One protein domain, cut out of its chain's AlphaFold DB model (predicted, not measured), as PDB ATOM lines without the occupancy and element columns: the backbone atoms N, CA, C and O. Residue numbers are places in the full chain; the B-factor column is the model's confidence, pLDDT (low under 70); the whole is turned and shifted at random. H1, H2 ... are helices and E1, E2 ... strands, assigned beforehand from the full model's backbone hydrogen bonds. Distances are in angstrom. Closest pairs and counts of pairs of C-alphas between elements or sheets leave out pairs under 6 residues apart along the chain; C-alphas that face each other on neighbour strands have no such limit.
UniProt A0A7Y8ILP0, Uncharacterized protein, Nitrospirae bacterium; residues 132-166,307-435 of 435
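Overview. This is residues 132 to 166 and 307 to 435 of the 435 residues of an uncharacterized protein of Nitrospirae bacterium (UniProt A0A7Y8ILP0). One long helix, H4, runs through the middle, with a small three-stranded sheet packed on one side and H5 and H6 on the other, both folded back along it. H1 and the short H2 add to the helical side, and much of the unnamed stretch 313 to 338 loops beyond the sheet, away from H4. The printed part has 164 residues, in the order H1 H2 E1 E2 E3 H3 H4 H5 H6; the mixed sheet runs E1 E3 E2. It is mostly helix and compact, with a radius of gyration of the C-alphas of 16.4 A and spans of 46 by 41 by 37 A.

Along the chain. H1, residues 133 to 149, begins at C-alpha 133 (47.291, -19.760, 62.883) and is 24.8 A long; H2 is residues 153 to 156. E1 is residues 309 to 312, E2 339 to 343, E3 350 to 355 and H3 359 to 367. H4, residues 372 to 399, is 41.0 A long; H5, 405 to 421, is 24.9 A; H6, 424 to 434, ends at C-alpha 434 (28.544, -2.725, 65.829).

Arrangement. H4, the hub, is on the sheet at a height of 9.6 A, making two layers, a helix on one face of a sheet; C-alphas 352 and 387 are closest for E3, at 6.8 A. E1 and E3 are parallel, with N 309 and O 352 at 2.8 A; E2 and E3 form an antiparallel hairpin, with N 351 and O 342 at 2.8 A. H4 and H5 touch as a helical hairpin, closest at C-alphas 389 and 413, 5.9 A. H6 touches H4 at a shallow tilt of 25 degrees, opposite ways, closest at C-alphas 374 and 433, 5.2 A. H2 and H4 only just touch, with 3 pairs of C-alphas within 8 A, closest at 156 and 392, 5.5 A. H1 is close to H4 but not clearly touching, and so is H3. Every O i to N i+4 pair is within hydrogen-bond range in H3, H4, H5 and H6, and 12 of 13 in H1; H2 is too short for one.

Size, cuts and confidence. Residues 167 to 306 are not printed, and C-alphas 166 and 307 are 12.9 A apart across the cut. E1 to E2 is a long link. The mean pLDDT of the printed part is 72.3, with 67 residues under 70, among them 132 to 166.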
ATOM      1  N   ASN A 132      49.437 -18.548  58.901       56.97
ATOM      2  CA  ASN A 132      48.958 -17.728  60.019       56.97
ATOM      3  C   ASN A 132      47.911 -18.524  60.836       56.97
ATOM      4  O   ASN A 132      46.824 -18.808  60.313       56.97
ATOM      5  N   PRO A 133      48.186 -18.904  62.100       56.50
ATOM      6  CA  PRO A 133      47.291 -19.760  62.883       56.50
ATOM      7  C   PRO A 133      45.926 -19.138  63.214       56.50
ATOM      8  O   PRO A 133      44.955 -19.876  63.397       56.50
ATOM      9  N   GLU A 134      45.829 -17.809  63.315       58.81
ATOM     10  CA  GLU A 134      44.588 -17.139  63.736       58.81
ATOM     11  C   GLU A 134      43.539 -17.086  62.619       58.81
ATOM     12  O   GLU A 134      42.403 -17.528  62.817       58.81
ATOM     13  N   ASP A 135      43.935 -16.652  61.419       60.16
ATOM     14  CA  ASP A 135      43.054 -16.596  60.241       60.16
ATOM     15  C   ASP A 135      42.565 -17.995  59.832       60.16
ATOM     16  O   ASP A 135      41.429 -18.181  59.387       60.16
ATOM     17  N   THR A 136      43.407 -19.003  60.068       61.28
ATOM     18  CA  THR A 136      43.105 -20.417  59.840       61.28
ATOM     19  C   THR A 136      41.880 -20.878  60.629       61.28
ATOM     20  O   THR A 136      40.956 -21.459  60.059       61.28
ATOM     21  N   ARG A 137      41.826 -20.597  61.939       65.19
ATOM     22  CA  ARG A 137      40.721 -21.055  62.804       65.19
ATOM     23  C   ARG A 137      39.391 -20.413  62.422       65.19
ATOM     24  O   ARG A 137      38.346 -21.059  62.507       65.19
ATOM     25  N   PHE A 138      39.426 -19.148  62.007       66.38
ATOM     26  CA  PHE A 138      38.236 -18.424  61.572       66.38
ATOM     27  C   PHE A 138      37.655 -19.029  60.288       66.38
ATOM     28  O   PHE A 138      36.472 -19.382  60.254       66.38
ATOM     29  N   LEU A 139      38.499 -19.245  59.274       67.25
ATOM     30  CA  LEU A 139      38.111 -19.882  58.013       67.25
ATOM     31  C   LEU A 139      37.609 -21.314  58.216       67.25
ATOM     32  O   LEU A 139      36.537 -21.668  57.723       67.25
ATOM     33  N   GLU A 140      38.319 -22.130  58.998       65.94
ATOM     34  CA  GLU A 140      37.876 -23.485  59.352       65.94
ATOM     35  C   GLU A 140      36.501 -23.474  60.034       65.94
ATOM     36  O   GLU A 140      35.645 -24.316  59.738       65.94
ATOM     37  N   GLY A 141      36.262 -22.502  60.919       65.06
ATOM     38  CA  GLY A 141      34.989 -22.307  61.604       65.06
ATOM     39  C   GLY A 141      33.847 -21.930  60.660       65.06
ATOM     40  O   GLY A 141      32.754 -22.495  60.776       65.06
ATOM     41  N   ILE A 142      34.092 -21.018  59.713       67.06
ATOM     42  CA  ILE A 142      33.126 -20.636  58.673       67.06
ATOM     43  C   ILE A 142      32.750 -21.868  57.868       67.06
ATOM     44  O   ILE A 142      31.574 -22.219  57.785       67.06
ATOM     45  N   ILE A 143      33.745 -22.565  57.334       64.00
ATOM     46  CA  ILE A 143      33.536 -23.634  56.363       64.00
ATOM     47  C   ILE A 143      32.908 -24.855  57.030       64.00
ATOM     48  O   ILE A 143      31.959 -25.430  56.499       64.00
ATOM     49  N   SER A 144      33.341 -25.207  58.241       64.25
ATOM     50  CA  SER A 144      32.707 -26.275  59.020       64.25
ATOM     51  C   SER A 144      31.213 -26.024  59.231       64.25
ATOM     52  O   SER A 144      30.423 -26.968  59.248       64.25
ATOM     53  N   LYS A 145      30.801 -24.761  59.388       65.19
ATOM     54  CA  LYS A 145      29.385 -24.383  59.509       65.19
ATOM     55  C   LYS A 145      28.675 -24.353  58.155       65.19
ATOM     56  O   LYS A 145      27.539 -24.814  58.091       65.19
ATOM     57  N   LEU A 146      29.340 -23.898  57.092       64.88
ATOM     58  CA  LEU A 146      28.805 -23.947  55.724       64.88
ATOM     59  C   LEU A 146      28.501 -25.385  55.296       64.88
ATOM     60  O   LEU A 146      27.391 -25.672  54.862       64.88
ATOM     61  N   ILE A 147      29.432 -26.314  55.525       63.56
ATOM     62  CA  ILE A 147      29.255 -27.743  55.230       63.56
ATOM     63  C   ILE A 147      28.102 -28.342  56.048       63.56
ATOM     64  O   ILE A 147      27.344 -29.168  55.535       63.56
ATOM     65  N   LYS A 148      27.948 -27.931  57.316       64.31
ATOM     66  CA  LYS A 148      26.841 -28.383  58.177       64.31
ATOM     67  C   LYS A 148      25.475 -27.887  57.694       64.31
ATOM     68  O   LYS A 148      24.518 -28.648  57.785       64.31
ATOM     69  N   LYS A 149      25.378 -26.641  57.215       60.97
ATOM     70  CA  LYS A 149      24.116 -26.040  56.747       60.97
ATOM     71  C   LYS A 149      23.758 -26.464  55.318       60.97
ATOM     72  O   LYS A 149      22.594 -26.729  55.041       60.97
ATOM     73  N   ASN A 150      24.743 -26.577  54.428       61.62
ATOM     74  CA  ASN A 150      24.536 -26.876  53.016       61.62
ATOM     75  C   ASN A 150      25.492 -27.974  52.532       61.62
ATOM     76  O   ASN A 150      26.561 -27.717  51.984       61.62
ATOM     77  N   ARG A 151      25.081 -29.239  52.680       62.12
ATOM     78  CA  ARG A 151      25.898 -30.396  52.266       62.12
ATOM     79  C   ARG A 151      26.185 -30.423  50.758       62.12
ATOM     80  O   ARG A 151      27.158 -31.048  50.348       62.12
ATOM     81  N   SER A 152      25.383 -29.731  49.940       58.03
ATOM     82  CA  SER A 152      25.605 -29.647  48.491       58.03
ATOM     83  C   SER A 152      26.878 -28.870  48.126       58.03
ATOM     84  O   SER A 152      27.457 -29.144  47.077       58.03
ATOM     85  N   ILE A 153      27.382 -28.000  49.018       62.06
ATOM     86  CA  ILE A 153      28.637 -27.256  48.818       62.06
ATOM     87  C   ILE A 153      29.856 -28.184  48.722       62.06
ATOM     88  O   ILE A 153      30.822 -27.870  48.036       62.06
ATOM     89  N   LEU A 154      29.796 -29.378  49.326       62.22
ATOM     90  CA  LEU A 154      30.872 -30.372  49.268       62.22
ATOM     91  C   LEU A 154      31.186 -30.822  47.834       62.22
ATOM     92  O   LEU A 154      32.360 -31.013  47.502       62.22
ATOM     93  N   GLY A 155      30.166 -30.944  46.976       59.09
ATOM     94  CA  GLY A 155      30.361 -31.298  45.567       59.09
ATOM     95  C   GLY A 155      31.096 -30.204  44.779       59.09
ATOM     96  O   GLY A 155      31.876 -30.507  43.870       59.09
ATOM     97  N   TYR A 156      30.905 -28.942  45.177       58.47
ATOM     98  CA  TYR A 156      31.531 -27.756  44.575       58.47
ATOM     99  C   TYR A 156      32.930 -27.468  45.119       58.47
ATOM    100  O   TYR A 156      33.789 -27.008  44.379       58.47
ATOM    101  N   LEU A 157      33.203 -27.817  46.377       61.25
ATOM    102  CA  LEU A 157      34.542 -27.750  46.974       61.25
ATOM    103  C   LEU A 157      35.480 -28.870  46.469       61.25
ATOM    104  O   LEU A 157      36.599 -29.002  46.955       61.25
ATOM    105  N   GLY A 158      35.020 -29.709  45.531       54.94
ATOM    106  CA  GLY A 158      35.804 -30.806  44.946       54.94
ATOM    107  C   GLY A 158      35.975 -32.018  45.866       54.94
ATOM    108  O   GLY A 158      36.844 -32.854  45.640       54.94
ATOM    109  N   THR A 159      35.147 -32.140  46.911       53.62
ATOM    110  CA  THR A 159      35.367 -33.083  48.024       53.62
ATOM    111  C   THR A 159      34.710 -34.456  47.866       53.62
ATOM    112  O   THR A 159      34.415 -35.115  48.864       53.62
ATOM    113  N   ASP A 160      34.586 -34.962  46.636       41.72
ATOM    114  CA  ASP A 160      34.288 -36.383  46.376       41.72
ATOM    115  C   ASP A 160      35.520 -37.273  46.662       41.72
ATOM    116  O   ASP A 160      35.966 -38.086  45.850       41.72
ATOM    117  N   GLY A 161      36.079 -37.125  47.868       40.19
ATOM    118  CA  GLY A 161      36.907 -38.143  48.502       40.19
ATOM    119  C   GLY A 161      38.422 -37.970  48.473       40.19
ATOM    120  O   GLY A 161      39.084 -38.985  48.635       40.19
ATOM    121  N   ASN A 162      39.006 -36.776  48.318       40.00
ATOM    122  CA  ASN A 162      40.453 -36.603  48.555       40.00
ATOM    123  C   ASN A 162      40.813 -35.213  49.095       40.00
ATOM    124  O   ASN A 162      41.125 -34.297  48.342       40.00
ATOM    125  N   ILE A 163      40.828 -35.099  50.419       36.88
ATOM    126  CA  ILE A 163      41.513 -34.048  51.169       36.88
ATOM    127  C   ILE A 163      42.502 -34.770  52.091       36.88
ATOM    128  O   ILE A 163      42.154 -35.804  52.662       36.88
ATOM    129  N   LYS A 164      43.742 -34.274  52.138       38.53
ATOM    130  CA  LYS A 164      44.915 -34.956  52.696       38.53
ATOM    131  C   LYS A 164      44.776 -35.374  54.161       38.53
ATOM    132  O   LYS A 164      44.194 -34.667  54.973       38.53
ATOM    133  N   ASP A 165      45.433 -36.497  54.438       27.27
ATOM    134  CA  ASP A 165      46.046 -36.840  55.717       27.27
ATOM    135  C   ASP A 165      47.091 -35.779  56.106       27.27
ATOM    136  O   ASP A 165      47.944 -35.403  55.299       27.27
ATOM    137  N   ASP A 166      47.067 -35.366  57.369       30.03
ATOM    138  CA  ASP A 166      48.058 -34.504  58.036       30.03
ATOM    139  C   ASP A 166      49.416 -35.228  58.253       30.03
ATOM    140  O   ASP A 166      50.253 -34.809  59.047       30.03
ATOM    141  N   GLN A 307      44.722 -24.067  53.342       69.25
ATOM    142  CA  GLN A 307      44.771 -22.736  53.944       69.25
ATOM    143  C   GLN A 307      45.196 -21.715  52.882       69.25
ATOM    144  O   GLN A 307      46.072 -22.033  52.072       69.25
ATOM    145  N   PRO A 308      44.604 -20.506  52.856       76.19
ATOM    146  CA  PRO A 308      45.066 -19.464  51.956       76.19
ATOM    147  C   PRO A 308      46.455 -18.974  52.362       76.19
ATOM    148  O   PRO A 308      46.730 -18.753  53.541       76.19
ATOM    149  N   VAL A 309      47.299 -18.728  51.367       82.44
ATOM    150  CA  VAL A 309      48.562 -18.014  51.537       82.44
ATOM    151  C   VAL A 309      48.288 -16.526  51.352       82.44
ATOM    152  O   VAL A 309      47.872 -16.085  50.279       82.44
ATOM    153  N   LEU A 310      48.499 -15.742  52.406       86.81
ATOM    154  CA  LEU A 310      48.290 -14.298  52.357       86.81
ATOM    155  C   LEU A 310      49.512 -13.607  51.764       86.81
ATOM    156  O   LEU A 310      50.649 -13.843  52.189       86.81
ATOM    157  N   VAL A 311      49.257 -12.739  50.793       87.56
ATOM    158  CA  VAL A 311      50.274 -11.978  50.078       87.56
ATOM    159  C   VAL A 311      50.038 -10.495  50.334       87.56
ATOM    160  O   VAL A 311      48.922 -10.007  50.181       87.56
ATOM    161  N   TYR A 312      51.084  -9.785  50.727       88.62
ATOM    162  CA  TYR A 312      51.080  -8.349  50.989       88.62
ATOM    163  C   TYR A 312      52.074  -7.642  50.065       88.62
ATOM    164  O   TYR A 312      52.935  -8.272  49.454       88.62
ATOM    165  N   LYS A 313      51.990  -6.321  49.961       88.44
ATOM    166  CA  LYS A 313      52.978  -5.522  49.231       88.44
ATOM    167  C   LYS A 313      54.344  -5.572  49.917       88.44
ATOM    168  O   LYS A 313      55.365  -5.757  49.262       88.44
ATOM    169  N   GLU A 314      54.342  -5.450  51.241       87.38
ATOM    170  CA  GLU A 314      55.540  -5.453  52.084       87.38
ATOM    171  C   GLU A 314      55.650  -6.734  52.912       87.38
ATOM    172  O   GLU A 314      54.656  -7.409  53.195       87.38
ATOM    173  N   LYS A 315      56.878  -7.071  53.317       83.12
ATOM    174  CA  LYS A 315      57.159  -8.291  54.077       83.12
ATOM    175  C   LYS A 315      56.503  -8.222  55.454       83.12
ATOM    176  O   LYS A 315      56.795  -7.331  56.245       83.12
ATOM    177  N   LYS A 316      55.649  -9.203  55.747       79.38
ATOM    178  CA  LYS A 316      55.038  -9.417  57.063       79.38
ATOM    179  C   LYS A 316      55.402 -10.802  57.569       79.38
ATOM    180  O   LYS A 316      55.588 -11.726  56.777       79.38
ATOM    181  N   GLU A 317      55.519 -10.935  58.885       74.00
ATOM    182  CA  GLU A 317      55.798 -12.224  59.503       74.00
ATOM    183  C   GLU A 317      54.713 -13.231  59.116       74.00
ATOM    184  O   GLU A 317      53.518 -12.928  59.116       74.00
ATOM    185  N   GLY A 318      55.141 -14.417  58.697       70.38
ATOM    186  CA  GLY A 318      54.220 -15.461  58.290       70.38
ATOM    187  C   GLY A 318      53.440 -15.180  56.992       70.38
ATOM    188  O   GLY A 318      52.462 -15.886  56.739       70.38
ATOM    189  N   CYS A 319      53.840 -14.211  56.159       80.38
ATOM    190  CA  CYS A 319      53.161 -13.886  54.900       80.38
ATOM    191  C   CYS A 319      54.145 -13.714  53.733       80.38
ATOM    192  O   CYS A 319      55.343 -13.521  53.937       80.38
ATOM    193  N   ARG A 320      53.623 -13.749  52.502       82.44
ATOM    194  CA  ARG A 320      54.403 -13.520  51.275       82.44
ATOM    195  C   ARG A 320      54.292 -12.081  50.795       82.44
ATOM    196  O   ARG A 320      53.369 -11.361  51.171       82.44
ATOM    197  N   THR A 321      55.219 -11.688  49.935       88.19
ATOM    198  CA  THR A 321      55.243 -10.382  49.273       88.19
ATOM    199  C   THR A 321      54.861 -10.473  47.798       88.19
ATOM    200  O   THR A 321      54.981 -11.529  47.179       88.19
ATOM    201  N   TRP A 322      54.460  -9.358  47.192       89.19
ATOM    202  CA  TRP A 322      54.199  -9.296  45.748       89.19
ATOM    203  C   TRP A 322      55.403  -9.698  44.891       89.19
ATOM    204  O   TRP A 322      55.241 -10.366  43.873       89.19
ATOM    205  N   ALA A 323      56.617  -9.335  45.314       85.25
ATOM    206  CA  ALA A 323      57.848  -9.663  44.595       85.25
ATOM    207  C   ALA A 323      58.103 -11.179  44.509       85.25
ATOM    208  O   ALA A 323      58.682 -11.665  43.536       85.25
ATOM    209  N   GLU A 324      57.638 -11.911  45.520       81.31
ATOM    210  CA  GLU A 324      57.785 -13.357  45.664       81.31
ATOM    211  C   GLU A 324      56.728 -14.158  44.894       81.31
ATOM    212  O   GLU A 324      56.859 -15.379  44.783       81.31
ATOM    213  N   ILE A 325      55.673 -13.509  44.387       84.00
ATOM    214  CA  ILE A 325      54.619 -14.161  43.610       84.00
ATOM    215  C   ILE A 325      54.739 -13.737  42.151       84.00
ATOM    216  O   ILE A 325      54.511 -12.585  41.787       84.00
ATOM    217  N   LYS A 326      55.085 -14.703  41.296       82.00
ATOM    218  CA  LYS A 326      55.209 -14.492  39.852       82.00
ATOM    219  C   LYS A 326      53.916 -14.824  39.123       82.00
ATOM    220  O   LYS A 326      53.301 -15.867  39.373       82.00
ATOM    221  N   LYS A 327      53.520 -13.963  38.192       81.50
ATOM    222  CA  LYS A 327      52.480 -14.227  37.195       81.50
ATOM    223  C   LYS A 327      53.006 -15.203  36.137       81.50
ATOM    224  O   LYS A 327      54.182 -15.590  36.139       81.50
ATOM    225  N   ASP A 328      52.126 -15.647  35.248       71.31
ATOM    226  CA  ASP A 328      52.504 -16.606  34.206       71.31
ATOM    227  C   ASP A 328      53.470 -16.018  33.174       71.31
ATOM    228  O   ASP A 328      54.340 -16.742  32.697       71.31
ATOM    229  N   ASP A 329      53.400 -14.710  32.939       72.12
ATOM    230  CA  ASP A 329      54.347 -13.951  32.113       72.12
ATOM    231  C   ASP A 329      55.698 -13.669  32.807       72.12
ATOM    232  O   ASP A 329      56.614 -13.130  32.195       72.12
ATOM    233  N   GLY A 330      55.849 -14.044  34.084       70.75
ATOM    234  CA  GLY A 330      57.060 -13.807  34.873       70.75
ATOM    235  C   GLY A 330      57.151 -12.459  35.576       70.75
ATOM    236  O   GLY A 330      58.069 -12.272  36.380       70.75
ATOM    237  N   SER A 331      56.191 -11.561  35.367       81.44
ATOM    238  CA  SER A 331      56.076 -10.340  36.160       81.44
ATOM    239  C   SER A 331      55.707 -10.657  37.615       81.44
ATOM    240  O   SER A 331      55.157 -11.716  37.930       81.44
ATOM    241  N   SER A 332      56.063  -9.763  38.536       86.94
ATOM    242  CA  SER A 332      55.621  -9.854  39.933       86.94
ATOM    243  C   SER A 332      54.168  -9.397  40.070       86.94
ATOM    244  O   SER A 332      53.650  -8.679  39.215       86.94
ATOM    245  N   TRP A 333      53.519  -9.782  41.166       89.75
ATOM    246  CA  TRP A 333      52.206  -9.245  41.516       89.75
ATOM    247  C   TRP A 333      52.200  -7.717  41.687       89.75
ATOM    248  O   TRP A 333      53.213  -7.100  42.027       89.75
ATOM    249  N   CYS A 334      51.037  -7.119  41.454       89.62
ATOM    250  CA  CYS A 334      50.717  -5.714  41.677       89.62
ATOM    251  C   CYS A 334      49.340  -5.575  42.354       89.62
ATOM    252  O   CYS A 334      48.673  -6.566  42.656       89.62
ATOM    253  N   GLY A 335      48.908  -4.337  42.607       87.75
ATOM    254  CA  GLY A 335      47.649  -4.053  43.297       87.75
ATOM    255  C   GLY A 335      46.388  -4.497  42.543       87.75
ATOM    256  O   GLY A 335      45.354  -4.722  43.168       87.75
ATOM    257  N   GLU A 336      46.468  -4.725  41.231       89.00
ATOM    258  CA  GLU A 336      45.345  -5.238  40.431       89.00
ATOM    259  C   GLU A 336      45.098  -6.745  40.627       89.00
ATOM    260  O   GLU A 336      43.999  -7.236  40.366       89.00
ATOM    261  N   ASP A 337      46.099  -7.503  41.090       90.62
ATOM    262  CA  ASP A 337      45.967  -8.948  41.276       90.62
ATOM    263  C   ASP A 337      45.164  -9.261  42.544       90.62
ATOM    264  O   ASP A 337      45.454  -8.728  43.610       90.62
ATOM    265  N   ILE A 338      44.181 -10.164  42.455       90.12
ATOM    266  CA  ILE A 338      43.306 -10.509  43.591       90.12
ATOM    267  C   ILE A 338      43.671 -11.857  44.212       90.12
ATOM    268  O   ILE A 338      43.877 -11.963  45.422       90.12
ATOM    269  N   ALA A 339      43.734 -12.904  43.389       90.06
ATOM    270  CA  ALA A 339      44.050 -14.247  43.844       90.06
ATOM    271  C   ALA A 339      44.718 -15.075  42.746       90.06
ATOM    272  O   ALA A 339      44.457 -14.881  41.559       90.06
ATOM    273  N   LYS A 340      45.541 -16.046  43.149       87.00
ATOM    274  CA  LYS A 340      46.109 -17.067  42.259       87.00
ATOM    275  C   LYS A 340      45.865 -18.443  42.852       87.00
ATOM    276  O   LYS A 340      46.130 -18.670  44.029       87.00
ATOM    277  N   VAL A 341      45.374 -19.357  42.023       83.81
ATOM    278  CA  VAL A 341      45.101 -20.746  42.405       83.81
ATOM    279  C   VAL A 341      46.061 -21.651  41.664       83.81
ATOM    280  O   VAL A 341      46.193 -21.546  40.445       83.81
ATOM    281  N   VAL A 342      46.735 -22.534  42.392       77.62
ATOM    282  CA  VAL A 342      47.734 -23.439  41.818       77.62
ATOM    283  C   VAL A 342      47.513 -24.863  42.326       77.62
ATOM    284  O   VAL A 342      47.126 -25.040  43.481       77.62
ATOM    285  N   PRO A 343      47.750 -25.902  41.507       73.88
ATOM    286  CA  PRO A 343      47.724 -27.279  41.987       73.88
ATOM    287  C   PRO A 343      48.776 -27.501  43.081       73.88
ATOM    288  O   PRO A 343      49.921 -27.063  42.952       73.88
ATOM    289  N   SER A 344      48.427 -28.246  44.130       69.81
ATOM    290  CA  SER A 344      49.321 -28.553  45.257       69.81
ATOM    291  C   SER A 344      50.371 -29.631  44.942       69.81
ATOM    292  O   SER A 344      50.558 -30.573  45.723       69.81
ATOM    293  N   GLY A 345      51.058 -29.530  43.801       64.44
ATOM    294  CA  GLY A 345      52.003 -30.543  43.320       64.44
ATOM    295  C   GLY A 345      51.349 -31.926  43.230       64.44
ATOM    296  O   GLY A 345      50.228 -32.053  42.749       64.44
ATOM    297  N   ASP A 346      52.009 -32.975  43.737       50.66
ATOM    298  CA  ASP A 346      51.605 -34.399  43.631       50.66
ATOM    299  C   ASP A 346      50.206 -34.767  44.154       50.66
ATOM    300  O   ASP A 346      49.747 -35.901  43.995       50.66
ATOM    301  N   SER A 347      49.534 -33.839  44.823       50.69
ATOM    302  CA  SER A 347      48.224 -34.063  45.415       50.69
ATOM    303  C   SER A 347      47.120 -33.368  44.642       50.69
ATOM    304  O   SER A 347      47.301 -32.250  44.180       50.69
ATOM    305  N   LYS A 348      45.935 -33.989  44.607       57.97
ATOM    306  CA  LYS A 348      44.695 -33.437  44.025       57.97
ATOM    307  C   LYS A 348      44.138 -32.195  44.765       57.97
ATOM    308  O   LYS A 348      42.949 -31.923  44.670       57.97
ATOM    309  N   GLY A 349      44.960 -31.501  45.551       67.44
ATOM    310  CA  GLY A 349      44.601 -30.276  46.265       67.44
ATOM    311  C   GLY A 349      45.015 -29.024  45.495       67.44
ATOM    312  O   GLY A 349      45.694 -29.111  44.470       67.44
ATOM    313  N   VAL A 350      44.625 -27.864  46.017       74.75
ATOM    314  CA  VAL A 350      45.016 -26.552  45.490       74.75
ATOM    315  C   VAL A 350      45.580 -25.671  46.590       74.75
ATOM    316  O   VAL A 350      45.117 -25.728  47.728       74.75
ATOM    317  N   ASP A 351      46.540 -24.831  46.230       79.06
ATOM    318  CA  ASP A 351      47.018 -23.738  47.065       79.06
ATOM    319  C   ASP A 351      46.477 -22.422  46.496       79.06
ATOM    320  O   ASP A 351      46.517 -22.186  45.285       79.06
ATOM    321  N   ILE A 352      45.914 -21.589  47.370       83.94
ATOM    322  CA  ILE A 352      45.238 -20.344  46.998       83.94
ATOM    323  C   ILE A 352      46.001 -19.185  47.629       83.94
ATOM    324  O   ILE A 352      46.089 -19.091  48.850       83.94
ATOM    325  N   PHE A 353      46.535 -18.302  46.795       87.00
ATOM    326  CA  PHE A 353      47.219 -17.076  47.190       87.00
ATOM    327  C   PHE A 353      46.237 -15.912  47.095       87.00
ATOM    328  O   PHE A 353      45.558 -15.795  46.076       87.00
ATOM    329  N   ILE A 354      46.160 -15.061  48.119       89.94
ATOM    330  CA  ILE A 354      45.231 -13.919  48.174       89.94
ATOM    331  C   ILE A 354      46.022 -12.637  48.410       89.94
ATOM    332  O   ILE A 354      46.789 -12.554  49.372       89.94
ATOM    333  N   ASN A 355      45.823 -11.640  47.550       91.88
ATOM    334  CA  ASN A 355      46.446 -10.331  47.688       91.88
ATOM    335  C   ASN A 355      45.696  -9.481  48.718       91.88
ATOM    336  O   ASN A 355      44.685  -8.859  48.413       91.88
ATOM    337  N   MET A 356      46.206  -9.413  49.938       90.00
ATOM    338  CA  MET A 356      45.603  -8.625  51.012       90.00
ATOM    339  C   MET A 356      45.824  -7.116  50.866       90.00
ATOM    340  O   MET A 356      45.232  -6.358  51.633       90.00
ATOM    341  N   ASP A 357      46.649  -6.697  49.902       89.94
ATOM    342  CA  ASP A 357      46.895  -5.297  49.564       89.94
ATOM    343  C   ASP A 357      46.365  -4.913  48.170       89.94
ATOM    344  O   ASP A 357      46.845  -3.957  47.569       89.94
ATOM    345  N   ALA A 358      45.380  -5.647  47.646       91.38
ATOM    346  CA  ALA A 358      44.765  -5.323  46.363       91.38
ATOM    347  C   ALA A 358      44.148  -3.910  46.352       91.38
ATOM    348  O   ALA A 358      43.440  -3.522  47.288       91.38
ATOM    349  N   ASP A 359      44.340  -3.178  45.254       88.06
ATOM    350  CA  ASP A 359      43.893  -1.791  45.084       88.06
ATOM    351  C   ASP A 359      42.373  -1.688  45.233       88.06
ATOM    352  O   ASP A 359      41.876  -0.831  45.953       88.06
ATOM    353  N   VAL A 360      41.621  -2.638  44.661       87.94
ATOM    354  CA  VAL A 360      40.150  -2.696  44.775       87.94
ATOM    355  C   VAL A 360      39.688  -2.785  46.235       87.94
ATOM    356  O   VAL A 360      38.670  -2.197  46.606       87.94
ATOM    357  N   PHE A 361      40.424  -3.518  47.075       86.50
ATOM    358  CA  PHE A 361      40.095  -3.678  48.490       86.50
ATOM    359  C   PHE A 361      40.454  -2.423  49.293       86.50
ATOM    360  O   PHE A 361      39.628  -1.931  50.067       86.50
ATOM    361  N   HIS A 362      41.647  -1.865  49.072       84.81
ATOM    362  CA  HIS A 362      42.082  -0.626  49.723       84.81
ATOM    363  C   HIS A 362      41.213   0.566  49.331       84.81
ATOM    364  O   HIS A 362      40.771   1.309  50.205       84.81
ATOM    365  N   ASP A 363      40.879   0.711  48.050       85.62
ATOM    366  CA  ASP A 363      39.959   1.736  47.557       85.62
ATOM    367  C   ASP A 363      38.591   1.633  48.226       85.62
ATOM    368  O   ASP A 363      38.009   2.650  48.610       85.62
ATOM    369  N   PHE A 364      38.072   0.413  48.398       86.62
ATOM    370  CA  PHE A 364      36.815   0.197  49.105       86.62
ATOM    371  C   PHE A 364      36.905   0.657  50.563       86.62
ATOM    372  O   PHE A 364      36.033   1.397  51.017       86.62
ATOM    373  N   LEU A 365      37.957   0.269  51.291       81.88
ATOM    374  CA  LEU A 365      38.142   0.683  52.683       81.88
ATOM    375  C   LEU A 365      38.344   2.195  52.818       81.88
ATOM    376  O   LEU A 365      37.783   2.795  53.728       81.88
ATOM    377  N   ASN A 366      39.095   2.819  51.910       81.06
ATOM    378  CA  ASN A 366      39.394   4.253  51.940       81.06
ATOM    379  C   ASN A 366      38.166   5.118  51.636       81.06
ATOM    380  O   ASN A 366      38.022   6.204  52.197       81.06
ATOM    381  N   ARG A 367      37.258   4.643  50.773       82.25
ATOM    382  CA  ARG A 367      35.986   5.326  50.478       82.25
ATOM    383  C   ARG A 367      35.005   5.292  51.650       82.25
ATOM    384  O   ARG A 367      34.050   6.062  51.655       82.25
ATOM    385  N   GLN A 368      35.201   4.391  52.611       77.31
ATOM    386  CA  GLN A 368      34.272   4.159  53.708       77.31
ATOM    387  C   GLN A 368      34.891   4.643  55.028       77.31
ATOM    388  O   GLN A 368      35.936   4.164  55.459       77.31
ATOM    389  N   HIS A 369      34.234   5.568  55.730       75.88
ATOM    390  CA  HIS A 369      34.685   6.032  57.050       75.88
ATOM    391  C   HIS A 369      34.371   4.993  58.138       75.88
ATOM    392  O   HIS A 369      33.440   5.143  58.928       75.88
ATOM    393  N   LEU A 370      35.127   3.897  58.148       81.88
ATOM    394  CA  LEU A 370      34.886   2.741  59.008       81.88
ATOM    395  C   LEU A 370      35.770   2.750  60.254       81.88
ATOM    396  O   LEU A 370      36.927   3.165  60.228       81.88
ATOM    397  N   THR A 371      35.236   2.214  61.351       83.81
ATOM    398  CA  THR A 371      36.018   1.940  62.562       83.81
ATOM    399  C   THR A 371      37.003   0.793  62.320       83.81
ATOM    400  O   THR A 371      36.763  -0.081  61.485       83.81
ATOM    401  N   LYS A 372      38.093   0.735  63.099       80.50
ATOM    402  CA  LYS A 372      39.098  -0.343  62.995       80.50
ATOM    403  C   LYS A 372      38.483  -1.746  63.125       80.50
ATOM    404  O   LYS A 372      38.833  -2.629  62.351       80.50
ATOM    405  N   LYS A 373      37.521  -1.927  64.043       76.75
ATOM    406  CA  LYS A 373      36.777  -3.190  64.209       76.75
ATOM    407  C   LYS A 373      36.028  -3.587  62.930       76.75
ATOM    408  O   LYS A 373      36.154  -4.717  62.467       76.75
ATOM    409  N   LYS A 374      35.293  -2.648  62.319       75.62
ATOM    410  CA  LYS A 374      34.558  -2.890  61.063       75.62
ATOM    411  C   LYS A 374      35.500  -3.180  59.895       75.62
ATOM    412  O   LYS A 374      35.210  -4.059  59.091       75.62
ATOM    413  N   GLN A 375      36.641  -2.497  59.821       79.06
ATOM    414  CA  GLN A 375      37.665  -2.786  58.813       79.06
ATOM    415  C   GLN A 375      38.230  -4.207  58.964       79.06
ATOM    416  O   GLN A 375      38.370  -4.915  57.968       79.06
ATOM    417  N   GLU A 376      38.508  -4.653  60.191       80.25
ATOM    418  CA  GLU A 376      38.993  -6.013  60.455       80.25
ATOM    419  C   GLU A 376      37.953  -7.076  60.072       80.25
ATOM    420  O   GLU A 376      38.285  -8.063  59.410       80.25
ATOM    421  N   PHE A 377      36.684  -6.843  60.414       78.81
ATOM    422  CA  PHE A 377      35.578  -7.703  60.000       78.81
ATOM    423  C   PHE A 377      35.475  -7.817  58.474       78.81
ATOM    424  O   PHE A 377      35.426  -8.922  57.924       78.81
ATOM    425  N   ILE A 378      35.472  -6.683  57.770       79.88
ATOM    426  CA  ILE A 378      35.402  -6.647  56.305       79.88
ATOM    427  C   ILE A 378      36.604  -7.356  55.686       79.88
ATOM    428  O   ILE A 378      36.427  -8.126  54.744       79.88
ATOM    429  N   LYS A 379      37.808  -7.180  56.240       83.44
ATOM    430  CA  LYS A 379      39.020  -7.877  55.792       83.44
ATOM    431  C   LYS A 379      38.873  -9.397  55.880       83.44
ATOM    432  O   LYS A 379      39.103 -10.088  54.888       83.44
ATOM    433  N   LYS A 380      38.432  -9.917  57.030       80.88
ATOM    434  CA  LYS A 380      38.182 -11.357  57.228       80.88
ATOM    435  C   LYS A 380      37.078 -11.880  56.302       80.88
ATOM    436  O   LYS A 380      37.170 -12.998  55.786       80.88
ATOM    437  N   SER A 381      36.055 -11.062  56.055       80.00
ATOM    438  CA  SER A 381      34.938 -11.381  55.154       80.00
ATOM    439  C   SER A 381      35.373 -11.485  53.708       80.00
ATOM    440  O   SER A 381      35.104 -12.486  53.044       80.00
ATOM    441  N   TRP A 382      36.108 -10.481  53.247       84.38
ATOM    442  CA  TRP A 382      36.654 -10.427  51.908       84.38
ATOM    443  C   TRP A 382      37.615 -11.592  51.653       84.38
ATOM    444  O   TRP A 382      37.427 -12.330  50.689       84.38
ATOM    445  N   GLN A 383      38.554 -11.852  52.567       85.38
ATOM    446  CA  GLN A 383      39.469 -12.995  52.484       85.38
ATOM    447  C   GLN A 383      38.720 -14.329  52.342       85.38
ATOM    448  O   GLN A 383      39.049 -15.139  51.476       85.38
ATOM    449  N   SER A 384      37.699 -14.557  53.172       80.31
ATOM    450  CA  SER A 384      36.912 -15.797  53.143       80.31
ATOM    451  C   SER A 384      36.124 -15.947  51.843       80.31
ATOM    452  O   SER A 384      36.052 -17.043  51.285       80.31
ATOM    453  N   ALA A 385      35.559 -14.844  51.347       83.06
ATOM    454  CA  ALA A 385      34.834 -14.812  50.089       83.06
ATOM    455  C   ALA A 385      35.751 -15.123  48.907       83.06
ATOM    456  O   ALA A 385      35.429 -16.006  48.113       83.06
ATOM    457  N   ILE A 386      36.899 -14.450  48.805       87.00
ATOM    458  CA  ILE A 386      37.870 -14.699  47.737       87.00
ATOM    459  C   ILE A 386      38.353 -16.148  47.789       87.00
ATOM    460  O   ILE A 386      38.287 -16.836  46.776       87.00
ATOM    461  N   PHE A 387      38.729 -16.652  48.966       82.81
ATOM    462  CA  PHE A 387      39.180 -18.033  49.131       82.81
ATOM    463  C   PHE A 387      38.164 -19.065  48.613       82.81
ATOM    464  O   PHE A 387      38.498 -19.920  47.790       82.81
ATOM    465  N   LEU A 388      36.913 -18.983  49.077       78.12
ATOM    466  CA  LEU A 388      35.870 -19.942  48.708       78.12
ATOM    467  C   LEU A 388      35.505 -19.856  47.227       78.12
ATOM    468  O   LEU A 388      35.364 -20.891  46.576       78.12
ATOM    469  N   ASN A 389      35.384 -18.643  46.687       82.88
ATOM    470  CA  ASN A 389      35.100 -18.455  45.269       82.88
ATOM    471  C   ASN A 389      36.244 -18.991  44.403       82.88
ATOM    472  O   ASN A 389      35.986 -19.734  43.462       82.88
ATOM    473  N   SER A 390      37.502 -18.703  44.748       82.62
ATOM    474  CA  SER A 390      38.671 -19.234  44.042       82.62
ATOM    475  C   SER A 390      38.688 -20.765  44.009       82.62
ATOM    476  O   SER A 390      38.944 -21.350  42.957       82.62
ATOM    477  N   LEU A 391      38.373 -21.417  45.130       76.69
ATOM    478  CA  LEU A 391      38.318 -22.876  45.221       76.69
ATOM    479  C   LEU A 391      37.210 -23.474  44.344       76.69
ATOM    480  O   LEU A 391      37.445 -24.436  43.610       76.69
ATOM    481  N   VAL A 392      36.006 -22.904  44.420       75.25
ATOM    482  CA  VAL A 392      34.841 -23.400  43.680       75.25
ATOM    483  C   VAL A 392      35.013 -23.186  42.177       75.25
ATOM    484  O   VAL A 392      34.827 -24.129  41.411       75.25
ATOM    485  N   ILE A 393      35.445 -21.993  41.759       77.31
ATOM    486  CA  ILE A 393      35.707 -21.682  40.348       77.31
ATOM    487  C   ILE A 393      36.755 -22.640  39.787       77.31
ATOM    488  O   ILE A 393      36.556 -23.207  38.717       77.31
ATOM    489  N   TYR A 394      37.851 -22.866  40.515       76.19
ATOM    490  CA  TYR A 394      38.886 -23.793  40.073       76.19
ATOM    491  C   TYR A 394      38.341 -25.215  39.869       76.19
ATOM    492  O   TYR A 394      38.626 -25.851  38.856       76.19
ATOM    493  N   ASN A 395      37.543 -25.715  40.813       72.19
ATOM    494  CA  ASN A 395      36.975 -27.057  40.726       72.19
ATOM    495  C   ASN A 395      35.939 -27.193  39.598       72.19
ATOM    496  O   ASN A 395      35.914 -28.222  38.925       72.19
ATOM    497  N   ASP A 396      35.114 -26.174  39.362       70.88
ATOM    498  CA  ASP A 396      34.149 -26.183  38.261       70.88
ATOM    499  C   ASP A 396      34.855 -26.124  36.901       70.88
ATOM    500  O   ASP A 396      34.562 -26.938  36.022       70.88
ATOM    501  N   LEU A 397      35.868 -25.261  36.759       70.12
ATOM    502  CA  LEU A 397      36.715 -25.212  35.562       70.12
ATOM    503  C   LEU A 397      37.441 -26.542  35.308       70.12
ATOM    504  O   LEU A 397      37.619 -26.930  34.157       70.12
ATOM    505  N   ALA A 398      37.828 -27.268  36.360       67.38
ATOM    506  CA  ALA A 398      38.466 -28.578  36.230       67.38
ATOM    507  C   ALA A 398      37.507 -29.692  35.760       67.38
ATOM    508  O   ALA A 398      37.970 -30.717  35.257       67.38
ATOM    509  N   LYS A 399      36.189 -29.523  35.934       63.78
ATOM    510  CA  LYS A 399      35.164 -30.530  35.603       63.78
ATOM    511  C   LYS A 399      34.519 -30.337  34.229       63.78
ATOM    512  O   LYS A 399      33.859 -31.259  33.754       63.78
ATOM    513  N   MET A 400      34.661 -29.170  33.607       62.44
ATOM    514  CA  MET A 400      33.895 -28.815  32.409       62.44
ATOM    515  C   MET A 400      34.707 -29.003  31.121       62.44
ATOM    516  O   MET A 400      35.689 -28.308  30.867       62.44
ATOM    517  N   GLU A 401      34.264 -29.927  30.264       51.12
ATOM    518  CA  GLU A 401      34.748 -30.057  28.887       51.12
ATOM    519  C   GLU A 401      34.067 -28.997  28.002       51.12
ATOM    520  O   GLU A 401      32.885 -29.113  27.702       51.12
ATOM    521  N   LYS A 402      34.811 -27.949  27.614       49.16
ATOM    522  CA  LYS A 402      34.493 -26.960  26.554       49.16
ATOM    523  C   LYS A 402      32.984 -26.668  26.338       49.16
ATOM    524  O   LYS A 402      32.410 -27.077  25.332       49.16
ATOM    525  N   GLY A 403      32.377 -25.891  27.238       53.81
ATOM    526  CA  GLY A 403      31.054 -25.258  27.082       53.81
ATOM    527  C   GLY A 403      31.085 -23.775  27.488       53.81
ATOM    528  O   GLY A 403      32.145 -23.282  27.873       53.81
ATOM    529  N   GLU A 404      29.958 -23.050  27.392       55.50
ATOM    530  CA  GLU A 404      29.855 -21.657  27.870       55.50
ATOM    531  C   GLU A 404      30.159 -21.586  29.376       55.50
ATOM    532  O   GLU A 404      29.363 -21.994  30.214       55.50
ATOM    533  N   LEU A 405      31.348 -21.077  29.707       62.34
ATOM    534  CA  LEU A 405      31.950 -21.111  31.048       62.34
ATOM    535  C   LEU A 405      31.225 -20.229  32.075       62.34
ATOM    536  O   LEU A 405      31.341 -20.435  33.280       62.34
ATOM    537  N   LEU A 406      30.527 -19.198  31.606       63.75
ATOM    538  CA  LEU A 406      30.099 -18.090  32.449       63.75
ATOM    539  C   LEU A 406      28.862 -18.405  33.319       63.75
ATOM    540  O   LEU A 406      28.902 -18.080  34.506       63.75
ATOM    541  N   PRO A 407      27.788 -19.052  32.816       71.50
ATOM    542  CA  PRO A 407      26.584 -19.295  33.615       71.50
ATOM    543  C   PRO A 407      26.815 -20.204  34.828       71.50
ATOM    544  O   PRO A 407      26.323 -19.907  35.919       71.50
ATOM    545  N   ASP A 408      27.586 -21.284  34.672       66.38
ATOM    546  CA  ASP A 408      27.857 -22.212  35.773       66.38
ATOM    547  C   ASP A 408      28.815 -21.612  36.809       66.38
ATOM    548  O   ASP A 408      28.565 -21.732  38.010       66.38
ATOM    549  N   VAL A 409      29.838 -20.869  36.366       70.12
ATOM    550  CA  VAL A 409      30.711 -20.095  37.263       70.12
ATOM    551  C   VAL A 409      29.893 -19.082  38.071       70.12
ATOM    552  O   VAL A 409      30.007 -19.041  39.296       70.12
ATOM    553  N   ILE A 410      29.008 -18.310  37.426       73.44
ATOM    554  CA  ILE A 410      28.138 -17.333  38.106       73.44
ATOM    555  C   ILE A 410      27.202 -18.019  39.105       73.44
ATOM    556  O   ILE A 410      27.019 -17.527  40.223       73.44
ATOM    557  N   LYS A 411      26.614 -19.162  38.740       72.75
ATOM    558  CA  LYS A 411      25.750 -19.945  39.631       72.75
ATOM    559  C   LYS A 411      26.501 -20.392  40.882       72.75
ATOM    560  O   LYS A 411      25.961 -20.305  41.987       72.75
ATOM    561  N   SER A 412      27.732 -20.853  40.717       68.31
ATOM    562  CA  SER A 412      28.575 -21.308  41.815       68.31
ATOM    563  C   SER A 412      29.031 -20.168  42.726       68.31
ATOM    564  O   SER A 412      28.881 -20.273  43.945       68.31
ATOM    565  N   VAL A 413      29.466 -19.041  42.154       75.69
ATOM    566  CA  VAL A 413      29.765 -17.808  42.904       75.69
ATOM    567  C   VAL A 413      28.541 -17.342  43.698       75.69
ATOM    568  O   VAL A 413      28.641 -17.072  44.894       75.69
ATOM    569  N   SER A 414      27.360 -17.318  43.073       72.94
ATOM    570  CA  SER A 414      26.119 -16.874  43.730       72.94
ATOM    571  C   SER A 414      25.783 -17.708  44.968       72.94
ATOM    572  O   SER A 414      25.377 -17.164  45.992       72.94
ATOM    573  N   LYS A 415      25.991 -19.029  44.907       69.19
ATOM    574  CA  LYS A 415      25.769 -19.918  46.057       69.19
ATOM    575  C   LYS A 415      26.732 -19.626  47.202       69.19
ATOM    576  O   LYS A 415      26.284 -19.517  48.337       69.19
ATOM    577  N   VAL A 416      28.022 -19.457  46.900       71.44
ATOM    578  CA  VAL A 416      29.043 -19.117  47.907       71.44
ATOM    579  C   VAL A 416      28.700 -17.798  48.597       71.44
ATOM    580  O   VAL A 416      28.779 -17.712  49.820       71.44
ATOM    581  N   VAL A 417      28.276 -16.787  47.834       76.50
ATOM    582  CA  VAL A 417      27.866 -15.484  48.379       76.50
ATOM    583  C   VAL A 417      26.680 -15.627  49.340       76.50
ATOM    584  O   VAL A 417      26.753 -15.129  50.462       76.50
ATOM    585  N   LEU A 418      25.620 -16.341  48.948       70.19
ATOM    586  CA  LEU A 418      24.445 -16.560  49.805       70.19
ATOM    587  C   LEU A 418      24.792 -17.334  51.085       70.19
ATOM    588  O   LEU A 418      24.343 -16.985  52.177       70.19
ATOM    589  N   ASP A 419      25.625 -18.363  50.957       67.81
ATOM    590  CA  ASP A 419      26.068 -19.188  52.077       67.81
ATOM    591  C   ASP A 419      26.928 -18.380  53.070       67.81
ATOM    592  O   ASP A 419      26.792 -18.540  54.287       67.81
ATOM    593  N   LEU A 420      27.765 -17.461  52.575       69.75
ATOM    594  CA  LEU A 420      28.527 -16.522  53.406       69.75
ATOM    595  C   LEU A 420      27.624 -15.523  54.141       69.75
ATOM    596  O   LEU A 420      27.831 -15.300  55.333       69.75
ATOM    597  N   MET A 421      26.611 -14.969  53.469       69.81
ATOM    598  CA  MET A 421      25.667 -14.008  54.065       69.81
ATOM    599  C   MET A 421      24.859 -14.607  55.228       69.81
ATOM    600  O   MET A 421      24.555 -13.910  56.192       69.81
ATOM    601  N   CYS A 422      24.554 -15.905  55.178       64.38
ATOM    602  CA  CYS A 422      23.792 -16.619  56.211       64.38
ATOM    603  C   CYS A 422      24.677 -17.318  57.267       64.38
ATOM    604  O   CYS A 422      24.217 -18.197  58.017       64.38
ATOM    605  N   ASN A 423      25.974 -17.004  57.307       70.44
ATOM    606  CA  ASN A 423      26.920 -17.662  58.195       70.44
ATOM    607  C   ASN A 423      26.954 -17.002  59.583       70.44
ATOM    608  O   ASN A 423      27.365 -15.858  59.736       70.44
ATOM    609  N   ASP A 424      26.628 -17.769  60.627       66.12
ATOM    610  CA  ASP A 424      26.541 -17.244  61.998       66.12
ATOM    611  C   ASP A 424      27.883 -16.738  62.553       66.12
ATOM    612  O   ASP A 424      27.896 -16.005  63.532       66.12
ATOM    613  N   ALA A 425      29.032 -17.162  62.006       65.69
ATOM    614  CA  ALA A 425      30.324 -16.591  62.397       65.69
ATOM    615  C   ALA A 425      30.506 -15.182  61.817       65.69
ATOM    616  O   ALA A 425      31.002 -14.310  62.525       65.69
ATOM    617  N   PHE A 426      30.053 -14.958  60.578       67.12
ATOM    618  CA  PHE A 426      30.010 -13.625  59.981       67.12
ATOM    619  C   PHE A 426      29.034 -12.721  60.719       67.12
ATOM    620  O   PHE A 426      29.410 -11.624  61.108       67.12
ATOM    621  N   LEU A 427      27.827 -13.208  60.996       70.75
ATOM    622  CA  LEU A 427      26.821 -12.427  61.717       70.75
ATOM    623  C   LEU A 427      27.288 -12.061  63.136       70.75
ATOM    624  O   LEU A 427      27.178 -10.908  63.527       70.75
ATOM    625  N   LYS A 428      27.922 -12.988  63.870       71.44
ATOM    626  CA  LYS A 428      28.466 -12.698  65.209       71.44
ATOM    627  C   LYS A 428      29.638 -11.723  65.207       71.44
ATOM    628  O   LYS A 428      29.785 -10.953  66.147       71.44
ATOM    629  N   GLU A 429      30.528 -11.792  64.221       67.56
ATOM    630  CA  GLU A 429      31.602 -10.797  64.111       67.56
ATOM    631  C   GLU A 429      31.065  -9.433  63.655       67.56
ATOM    632  O   GLU A 429      31.601  -8.413  64.076       67.56
ATOM    633  N   LEU A 430      29.991  -9.406  62.858       68.56
ATOM    634  CA  LEU A 430      29.286  -8.181  62.488       68.56
ATOM    635  C   LEU A 430      28.645  -7.522  63.716       68.56
ATOM    636  O   LEU A 430      28.892  -6.344  63.948       68.56
ATOM    637  N   GLU A 431      27.936  -8.292  64.545       72.94
ATOM    638  CA  GLU A 431      27.375  -7.832  65.828       72.94
ATOM    639  C   GLU A 431      28.473  -7.239  66.734       72.94
ATOM    640  O   GLU A 431      28.359  -6.112  67.207       72.94
ATOM    641  N   LYS A 432      29.618  -7.926  66.883       69.81
ATOM    642  CA  LYS A 432      30.777  -7.418  67.652       69.81
ATOM    643  C   LYS A 432      31.435  -6.160  67.075       69.81
ATOM    644  O   LYS A 432      32.220  -5.516  67.773       69.81
ATOM    645  N   ALA A 433      31.245  -5.892  65.786       63.03
ATOM    646  CA  ALA A 433      31.781  -4.712  65.117       63.03
ATOM    647  C   ALA A 433      30.813  -3.515  65.179       63.03
ATOM    648  O   ALA A 433      31.222  -2.393  64.856       63.03
ATOM    649  N   GLU A 434      29.550  -3.752  65.544       60.75
ATOM    650  CA  GLU A 434      28.544  -2.725  65.829       60.75
ATOM    651  C   GLU A 434      28.627  -2.211  67.275       60.75
ATOM    652  O   GLU A 434      28.406  -1.015  67.478       60.75
ATOM    653  N   ASP A 435      29.050  -3.065  68.214       51.50
ATOM    654  CA  ASP A 435      29.472  -2.717  69.586       51.50
ATOM    655  C   ASP A 435      30.904  -2.134  69.651       51.50
ATOM    656  O   ASP A 435      31.204  -1.296  70.533       51.50
TER     657      ASP A 435